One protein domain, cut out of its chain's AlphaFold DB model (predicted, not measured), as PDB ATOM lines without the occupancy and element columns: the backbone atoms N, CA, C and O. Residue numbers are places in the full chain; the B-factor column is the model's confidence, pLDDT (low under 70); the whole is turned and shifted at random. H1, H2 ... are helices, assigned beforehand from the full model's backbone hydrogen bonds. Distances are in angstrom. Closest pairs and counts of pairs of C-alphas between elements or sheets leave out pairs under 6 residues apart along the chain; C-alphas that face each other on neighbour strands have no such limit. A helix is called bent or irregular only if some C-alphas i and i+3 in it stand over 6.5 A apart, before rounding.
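What this domain is: This is residues 412 to 478 of the 478 residues of an uncharacterized protein of Planctomycetes bacterium (UniProt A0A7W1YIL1). One long helix, H1, has H2 folded back beside it as a helical hairpin, while the short helices H3 and H4 pack on H1 further along the chain and a long tail, residues 464 to 478, follows H4. H4 packs on both arms of the hairpin, H1 and H2, whereas H3 packs on H1. The printed part has 67 residues with four named helices, in the order H1, H2, H3, H4, and no named strand; the class is all helix. The whole is compact, with a radius of gyration of the C-alphas of 11.2 A, and spans 32 by 29 by 20 A.

How they stand to each other: H1, residues 412 to 428, touches the other three helices. It has a kink of 27 degrees near residue 419, and it is irregular: C-alphas 413 and 416 are 8.0 A apart. H2, residues 432 to 440, touches H1 at a shallow tilt of 28 degrees, opposite ways, and the two form a helical hairpin; their closest C-alphas, of Ala 423 and Ala 435, are 4.3 A apart. H3, residues 449 to 455, is apart from H2. H3 touches H1, which meets it with residues 417 to 424 alone, at a steep tilt of 38 degrees, the same way; the closest C-alphas, of Asn 421 and Ala 451, are 5.4 A apart. H4, residues 459 to 463, touches H2, the closest C-alphas being those of Arg 436 and Lys 463 at 4.7 A. H4 also touches H1, which meets it with residues 420 to 427 alone; the closest C-alphas, of Ala 424 and Leu 459, are 6.8 A apart. H3 and H4 are close but not clearly touching, with the C-alphas of Asp 452 and Leu 459 closest at 6.9 A. In H2, H3 and H4 every O i to N i+4 pair is within hydrogen-bond range, and in H1 11 of 13 are.

Where its parts are: H1 runs from C-alpha 412 at (494.980, 438.852, 406.821) to C-alpha 428 at (474.275, 426.397, 402.742), 24.5 A. H2 measures 12.4 A from C-alpha 432 to C-alpha 440. H3 measures 10.3 A from C-alpha 449 to C-alpha 455, and H4 6.1 A from C-alpha 459 to C-alpha 463 at (474.443, 437.780, 396.084).

The domain as a whole: The two C-alphas farthest apart, of Ala 433 and Asp 477, are 32.3 A apart. The printed part has no cut. The links from H1 to H2 and from H3 to H4 are tight, and the one from H2 to H3 is short. Residues 464 to 478 hold no named element, and their C-alphas lie 10 to 20 A from the mean of all C-alphas; Phe 478 is the chain's last residue. Mean pLDDT of the printed part is 80.4, and it is under 70 in residues 448 to 454 and 469 to 478.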
ATOM      1  N   PRO A 412     495.890 437.744 407.128       97.00
ATOM      2  CA  PRO A 412     494.980 438.852 406.821       97.00
ATOM      3  C   PRO A 412     494.922 439.184 405.324       97.00
ATOM      4  O   PRO A 412     493.906 439.676 404.835       97.00
ATOM      5  N   GLU A 413     495.969 438.860 404.566       95.56
ATOM      6  CA  GLU A 413     496.009 438.990 403.110       95.56
ATOM      7  C   GLU A 413     494.972 438.107 402.391       95.56
ATOM      8  O   GLU A 413     494.615 438.386 401.247       95.56
ATOM      9  N   GLN A 414     494.427 437.082 403.060       93.44
ATOM     10  CA  GLN A 414     493.371 436.211 402.531       93.44
ATOM     11  C   GLN A 414     491.957 436.603 402.994       93.44
ATOM     12  O   GLN A 414     491.010 435.840 402.788       93.44
ATOM     13  N   ALA A 415     491.773 437.796 403.573       94.19
ATOM     14  CA  ALA A 415     490.496 438.233 404.142       94.19
ATOM     15  C   ALA A 415     489.299 438.075 403.193       94.19
ATOM     16  O   ALA A 415     488.261 437.544 403.588       94.19
ATOM     17  N   THR A 416     489.453 438.471 401.927       93.44
ATOM     18  CA  THR A 416     488.386 438.341 400.925       93.44
ATOM     19  C   THR A 416     487.997 436.884 400.695       93.44
ATOM     20  O   THR A 416     486.811 436.562 400.669       93.44
ATOM     21  N   ARG A 417     488.980 435.977 400.595       91.62
ATOM     22  CA  ARG A 417     488.733 434.538 400.433       91.62
ATOM     23  C   ARG A 417     487.941 433.983 401.617       91.62
ATOM     24  O   ARG A 417     486.961 433.268 401.409       91.62
ATOM     25  N   TYR A 418     488.328 434.327 402.845       93.38
ATOM     26  CA  TYR A 418     487.620 433.876 404.045       93.38
ATOM     27  C   TYR A 418     486.203 434.447 404.130       93.38
ATOM     28  O   TYR A 418     485.272 433.709 404.445       93.38
ATOM     29  N   ALA A 419     486.007 435.717 403.767       93.56
ATOM     30  CA  ALA A 419     484.682 436.328 403.715       93.56
ATOM     31  C   ALA A 419     483.762 435.646 402.681       93.56
ATOM     32  O   ALA A 419     482.602 435.363 402.989       93.56
ATOM     33  N   CYS A 420     484.286 435.312 401.497       93.31
ATOM     34  CA  CYS A 420     483.578 434.546 400.468       93.31
ATOM     35  C   CYS A 420     483.150 433.155 400.970       93.31
ATOM     36  O   CYS A 420     481.971 432.808 400.884       93.31
ATOM     37  N   ASN A 421     484.071 432.383 401.555       92.62
ATOM     38  CA  ASN A 421     483.765 431.047 402.082       92.62
ATOM     39  C   ASN A 421     482.751 431.101 403.237       92.62
ATOM     40  O   ASN A 421     481.810 430.309 403.285       92.62
ATOM     41  N   ARG A 422     482.894 432.076 404.143       93.94
ATOM     42  CA  ARG A 422     481.956 432.317 405.246       93.94
ATOM     43  C   ARG A 422     480.549 432.640 404.727       93.94
ATOM     44  O   ARG A 422     479.566 432.139 405.270       93.94
ATOM     45  N   ALA A 423     480.431 433.423 403.652       93.94
ATOM     46  CA  ALA A 423     479.145 433.695 403.010       93.94
ATOM     47  C   ALA A 423     478.532 432.442 402.355       93.94
ATOM     48  O   ALA A 423     477.341 432.191 402.548       93.94
ATOM     49  N   ALA A 424     479.329 431.632 401.647       92.62
ATOM     50  CA  ALA A 424     478.869 430.371 401.055       92.62
ATOM     51  C   ALA A 424     478.301 429.411 402.115       92.62
ATOM     52  O   ALA A 424     477.210 428.869 401.954       92.62
ATOM     53  N   LEU A 425     478.985 429.261 403.250       93.00
ATOM     54  CA  LEU A 425     478.521 428.401 404.342       93.00
ATOM     55  C   LEU A 425     477.254 428.915 405.016       93.00
ATOM     56  O   LEU A 425     476.372 428.125 405.345       93.00
ATOM     57  N   ARG A 426     477.126 430.235 405.198       92.88
ATOM     58  CA  ARG A 426     475.876 430.839 405.686       92.88
ATOM     59  C   ARG A 426     474.727 430.549 404.729       92.88
ATOM     60  O   ARG A 426     473.624 430.258 405.181       92.88
ATOM     61  N   TRP A 427     474.976 430.593 403.422       92.06
ATOM     62  CA  TRP A 427     473.975 430.231 402.424       92.06
ATOM     63  C   TRP A 427     473.556 428.760 402.536       92.06
ATOM     64  O   TRP A 427     472.357 428.490 402.652       92.06
ATOM     65  N   LEU A 428     474.523 427.836 402.579       90.06
ATOM     66  CA  LEU A 428     474.275 426.397 402.742       90.06
ATOM     67  C   LEU A 428     473.563 426.070 404.064       90.06
ATOM     68  O   LEU A 428     472.665 425.237 404.089       90.06
ATOM     69  N   GLY A 429     473.896 426.773 405.149       89.19
ATOM     70  CA  GLY A 429     473.254 426.638 406.461       89.19
ATOM     71  C   GLY A 429     471.900 427.349 406.594       89.19
ATOM     72  O   GLY A 429     471.392 427.487 407.703       89.19
ATOM     73  N   GLY A 430     471.322 427.866 405.503       88.75
ATOM     74  CA  GLY A 430     470.000 428.509 405.496       88.75
ATOM     75  C   GLY A 430     469.971 429.987 405.919       88.75
ATOM     76  O   GLY A 430     468.933 430.640 405.788       88.75
ATOM     77  N   ARG A 431     471.101 430.579 406.325       91.19
ATOM     78  CA  ARG A 431     471.264 432.004 406.697       91.19
ATOM     79  C   ARG A 431     471.426 432.898 405.458       91.19
ATOM     80  O   ARG A 431     472.359 433.694 405.328       91.19
ATOM     81  N   LYS A 432     470.485 432.777 404.518       92.81
ATOM     82  CA  LYS A 432     470.571 433.372 403.169       92.81
ATOM     83  C   LYS A 432     470.691 434.898 403.165       92.81
ATOM     84  O   LYS A 432     471.394 435.453 402.327       92.81
ATOM     85  N   ALA A 433     469.997 435.586 404.073       95.38
ATOM     86  CA  ALA A 433     470.047 437.047 404.157       95.38
ATOM     87  C   ALA A 433     471.434 437.554 404.587       95.38
ATOM     88  O   ALA A 433     471.951 438.510 404.014       95.38
ATOM     89  N   GLU A 434     472.061 436.870 405.542       95.06
ATOM     90  CA  GLU A 434     473.388 437.224 406.047       95.06
ATOM     91  C   GLU A 434     474.482 436.957 405.013       95.06
ATOM     92  O   GLU A 434     475.388 437.773 404.855       95.06
ATOM     93  N   ALA A 435     474.371 435.852 404.267       94.44
ATOM     94  CA  ALA A 435     475.258 435.558 403.143       94.44
ATOM     95  C   ALA A 435     475.225 436.678 402.089       94.44
ATOM     96  O   ALA A 435     476.272 437.192 401.696       94.44
ATOM     97  N   ARG A 436     474.024 437.126 401.693       95.00
ATOM     98  CA  ARG A 436     473.858 438.249 400.755       95.00
ATOM     99  C   ARG A 436     474.456 439.544 401.278       95.00
ATOM    100  O   ARG A 436     475.180 440.214 400.549       95.00
ATOM    101  N   SER A 437     474.176 439.882 402.536       95.75
ATOM    102  CA  SER A 437     474.715 441.095 403.154       95.75
ATOM    103  C   SER A 437     476.244 441.083 403.179       95.75
ATOM    104  O   SER A 437     476.858 442.118 402.941       95.75
ATOM    105  N   ALA A 438     476.860 439.923 403.432       93.62
ATOM    106  CA  ALA A 438     478.313 439.781 403.434       93.62
ATOM    107  C   ALA A 438     478.920 439.942 402.028       93.62
ATOM    108  O   ALA A 438     479.960 440.576 401.884       93.62
ATOM    109  N   LEU A 439     478.265 439.423 400.985       94.19
ATOM    110  CA  LEU A 439     478.748 439.541 399.601       94.19
ATOM    111  C   LEU A 439     478.469 440.910 398.968       94.19
ATOM    112  O   LEU A 439     479.129 441.279 397.999       94.19
ATOM    113  N   ALA A 440     477.515 441.681 399.492       95.44
ATOM    114  CA  ALA A 440     477.174 443.003 398.964       95.44
ATOM    115  C   ALA A 440     478.360 443.983 398.987       95.44
ATOM    116  O   ALA A 440     478.462 444.836 398.109       95.44
ATOM    117  N   VAL A 441     479.267 443.831 399.958       94.62
ATOM    118  CA  VAL A 441     480.457 444.685 400.121       94.62
ATOM    119  C   VAL A 441     481.699 444.153 399.399       94.62
ATOM    120  O   VAL A 441     482.726 444.828 399.379       94.62
ATOM    121  N   ILE A 442     481.621 442.960 398.800       92.94
ATOM    122  CA  ILE A 442     482.719 442.347 398.046       92.94
ATOM    123  C   ILE A 442     482.443 442.559 396.548       92.94
ATOM    124  O   ILE A 442     481.356 442.204 396.068       92.94
ATOM    125  N   PRO A 443     483.379 443.156 395.785       92.69
ATOM    126  CA  PRO A 443     483.208 443.293 394.345       92.69
ATOM    127  C   PRO A 443     483.238 441.911 393.684       92.69
ATOM    128  O   PRO A 443     484.034 441.060 394.068       92.69
ATOM    129  N   ASP A 444     482.407 441.701 392.663       90.94
ATOM    130  CA  ASP A 444     482.274 440.401 391.988       90.94
ATOM    131  C   ASP A 444     483.614 439.889 391.427       90.94
ATOM    132  O   ASP A 444     483.876 438.690 391.432       90.94
ATOM    133  N   SER A 445     484.501 440.794 390.995       89.50
ATOM    134  CA  SER A 445     485.854 440.463 390.522       89.50
ATOM    135  C   SER A 445     486.766 439.881 391.605       89.50
ATOM    136  O   SER A 445     487.781 439.269 391.281       89.50
ATOM    137  N   ALA A 446     486.420 440.082 392.875       86.69
ATOM    138  CA  ALA A 446     487.144 439.572 394.027       86.69
ATOM    139  C   ALA A 446     486.471 438.339 394.646       86.69
ATOM    140  O   ALA A 446     486.937 437.852 395.676       86.69
ATOM    141  N   PHE A 447     485.398 437.814 394.037       86.62
ATOM    142  CA  PHE A 447     484.875 436.514 394.430       86.62
ATOM    143  C   PHE A 447     485.952 435.465 394.223       86.62
ATOM    144  O   PHE A 447     486.450 435.225 393.122       86.62
ATOM    145  N   ALA A 448     486.347 434.864 395.334       68.50
ATOM    146  CA  ALA A 448     487.328 433.814 395.317       68.50
ATOM    147  C   ALA A 448     486.707 432.599 394.601       68.50
ATOM    148  O   ALA A 448     485.798 431.973 395.144       68.50
ATOM    149  N   ARG A 449     487.269 432.218 393.440       67.31
ATOM    150  CA  ARG A 449     487.005 430.923 392.771       67.31
ATOM    151  C   ARG A 449     486.956 429.718 393.734       67.31
ATOM    152  O   ARG A 449     486.175 428.810 393.472       67.31
ATOM    153  N   PRO A 450     487.727 429.685 394.846       58.41
ATOM    154  CA  PRO A 450     487.609 428.638 395.854       58.41
ATOM    155  C   PRO A 450     486.189 428.332 396.350       58.41
ATOM    156  O   PRO A 450     485.895 427.166 396.554       58.41
ATOM    157  N   ALA A 451     485.298 429.306 396.555       59.09
ATOM    158  CA  ALA A 451     483.967 428.992 397.095       59.09
ATOM    159  C   ALA A 451     483.109 428.195 396.093       59.09
ATOM    160  O   ALA A 451     482.458 427.221 396.473       59.09
ATOM    161  N   ASP A 452     483.182 428.568 394.814       56.97
ATOM    162  CA  ASP A 452     482.511 427.863 393.721       56.97
ATOM    163  C   ASP A 452     483.111 426.453 393.542       56.97
ATOM    164  O   ASP A 452     482.380 425.481 393.373       56.97
ATOM    165  N   ALA A 453     484.441 426.332 393.645       60.50
ATOM    166  CA  ALA A 453     485.161 425.073 393.461       60.50
ATOM    167  C   ALA A 453     484.992 424.084 394.630       60.50
ATOM    168  O   ALA A 453     484.837 422.892 394.387       60.50
ATOM    169  N   TYR A 454     485.012 424.560 395.881       64.88
ATOM    170  CA  TYR A 454     484.975 423.700 397.076       64.88
ATOM    171  C   TYR A 454     483.571 423.396 397.587       64.88
ATOM    172  O   TYR A 454     483.402 422.441 398.325       64.88
ATOM    173  N   LEU A 455     482.571 424.231 397.304       76.31
ATOM    174  CA  LEU A 455     481.224 424.048 397.863       76.31
ATOM    175  C   LEU A 455     480.142 423.983 396.782       76.31
ATOM    176  O   LEU A 455     478.968 423.812 397.103       76.31
ATOM    177  N   GLY A 456     480.508 424.144 395.506       79.12
ATOM    178  CA  GLY A 456     479.555 424.178 394.398       79.12
ATOM    179  C   GLY A 456     478.547 425.329 394.490       79.12
ATOM    180  O   GLY A 456     477.439 425.213 393.963       79.12
ATOM    181  N   VAL A 457     478.890 426.406 395.209       85.25
ATOM    182  CA  VAL A 457     478.015 427.558 395.469       85.25
ATOM    183  C   VAL A 457     478.454 428.735 394.613       85.25
ATOM    184  O   VAL A 457     479.419 429.393 394.970       85.25
ATOM    185  N   ASP A 458     477.695 429.058 393.563       89.19
ATOM    186  CA  ASP A 458     477.896 430.286 392.778       89.19
ATOM    187  C   ASP A 458     477.606 431.535 393.628       89.19
ATOM    188  O   ASP A 458     476.446 431.911 393.856       89.19
ATOM    189  N   LEU A 459     478.669 432.204 394.082       90.12
ATOM    190  CA  LEU A 459     478.572 433.392 394.936       90.12
ATOM    191  C   LEU A 459     477.826 434.559 394.281       90.12
ATOM    192  O   LEU A 459     477.182 435.347 394.983       90.12
ATOM    193  N   LYS A 460     477.860 434.674 392.949       89.81
ATOM    194  CA  LYS A 460     477.108 435.716 392.246       89.81
ATOM    195  C   LYS A 460     475.612 435.453 392.340       89.81
ATOM    196  O   LYS A 460     474.851 436.352 392.697       89.81
ATOM    197  N   SER A 461     475.197 434.208 392.119       90.31
ATOM    198  CA  SER A 461     473.808 433.796 392.334       90.31
ATOM    199  C   SER A 461     473.371 433.972 393.789       90.31
ATOM    200  O   SER A 461     472.263 434.461 394.023       90.31
ATOM    201  N   VAL A 462     474.239 433.669 394.766       91.06
ATOM    202  CA  VAL A 462     473.965 433.945 396.188       91.06
ATOM    203  C   VAL A 462     473.684 435.428 396.405       91.06
ATOM    204  O   VAL A 462     472.634 435.756 396.962       91.06
ATOM    205  N   LYS A 463     474.579 436.318 395.951       91.12
ATOM    206  CA  LYS A 463     474.443 437.780 396.084       91.12
ATOM    207  C   LYS A 463     473.152 438.297 395.447       91.12
ATOM    208  O   LYS A 463     472.436 439.067 396.086       91.12
ATOM    209  N   ASP A 464     472.813 437.799 394.259       91.00
ATOM    210  CA  ASP A 464     471.582 438.126 393.525       91.00
ATOM    211  C   ASP A 464     470.306 437.534 394.162       91.00
ATOM    212  O   ASP A 464     469.194 437.833 393.723       91.00
ATOM    213  N   GLY A 465     470.435 436.667 395.172       86.56
ATOM    214  CA  GLY A 465     469.308 435.972 395.797       86.56
ATOM    215  C   GLY A 465     468.681 434.882 394.925       86.56
ATOM    216  O   GLY A 465     467.544 434.477 395.178       86.56
ATOM    217  N   LYS A 466     469.408 434.395 393.919       87.56
ATOM    218  CA  LYS A 466     468.985 433.304 393.039       87.56
ATOM    219  C   LYS A 466     469.269 431.953 393.690       87.56
ATOM    220  O   LYS A 466     470.150 431.820 394.537       87.56
ATOM    221  N   ALA A 467     468.499 430.936 393.309       77.31
ATOM    222  CA  ALA A 467     468.791 429.570 393.718       77.31
ATOM    223  C   ALA A 467     470.122 429.125 393.097       77.31
ATOM    224  O   ALA A 467     470.317 429.256 391.891       77.31
ATOM    225  N   THR A 468     471.013 428.585 393.920       70.12
ATOM    226  CA  THR A 468     472.232 427.912 393.473       70.12
ATOM    227  C   THR A 468     471.935 426.418 393.400       70.12
ATOM    228  O   THR A 468     471.532 425.828 394.403       70.12
ATOM    229  N   GLY A 469     472.095 425.800 392.232       58.28
ATOM    230  CA  GLY A 469     472.266 424.346 392.161       58.28
ATOM    231  C   GLY A 469     473.730 423.997 392.436       58.28
ATOM    232  O   GLY A 469     474.573 424.879 392.257       58.28
ATOM    233  N   PRO A 470     474.056 422.754 392.836       56.94
ATOM    234  CA  PRO A 470     475.439 422.302 392.799       56.94
ATOM    235  C   PRO A 470     475.954 422.518 391.376       56.94
ATOM    236  O   PRO A 470     475.430 421.941 390.419       56.94
ATOM    237  N   THR A 471     476.934 423.403 391.209       53.28
ATOM    238  CA  THR A 471     477.652 423.518 389.942       53.28
ATOM    239  C   THR A 471     478.342 422.173 389.756       53.28
ATOM    240  O   THR A 471     479.257 421.861 390.509       53.28
ATOM    241  N   GLY A 472     477.846 421.323 388.854       46.06
ATOM    242  CA  GLY A 472     478.252 419.917 388.695       46.06
ATOM    243  C   GLY A 472     479.695 419.691 388.216       46.06
ATOM    244  O   GLY A 472     479.925 418.821 387.388       46.06
ATOM    245  N   GLN A 473     480.649 420.490 388.692       43.94
ATOM    246  CA  GLN A 473     482.060 420.521 388.309       43.94
ATOM    247  C   GLN A 473     483.020 420.189 389.466       43.94
ATOM    248  O   GLN A 473     484.220 420.151 389.241       43.94
ATOM    249  N   GLY A 474     482.538 419.916 390.682       37.97
ATOM    250  CA  GLY A 474     483.403 419.748 391.861       37.97
ATOM    251  C   GLY A 474     484.003 418.355 392.110       37.97
ATOM    252  O   GLY A 474     484.491 418.124 393.207       37.97
ATOM    253  N   ALA A 475     483.939 417.397 391.177       32.97
ATOM    254  CA  ALA A 475     484.314 416.004 391.471       32.97
ATOM    255  C   ALA A 475     485.291 415.384 390.458       32.97
ATOM    256  O   ALA A 475     485.009 414.336 389.885       32.97
ATOM    257  N   SER A 476     486.437 416.020 390.243       29.09
ATOM    258  CA  SER A 476     487.676 415.379 389.779       29.09
ATOM    259  C   SER A 476     488.767 416.436 389.755       29.09
ATOM    260  O   SER A 476     488.515 417.515 389.235       29.09
ATOM    261  N   ASP A 477     489.948 416.106 390.267       25.39
ATOM    262  CA  ASP A 477     491.166 416.931 390.283       25.39
ATOM    263  C   ASP A 477     491.404 417.692 391.598       25.39
ATOM    264  O   ASP A 477     491.542 418.914 391.634       25.39
ATOM    265  N   PHE A 478     491.512 416.920 392.683       28.33
ATOM    266  CA  PHE A 478     492.500 417.161 393.738       28.33
ATOM    267  C   PHE A 478     493.206 415.855 394.089       28.33
ATOM    268  O   PHE A 478     492.503 414.818 394.181       28.33
TER     269      PHE A 478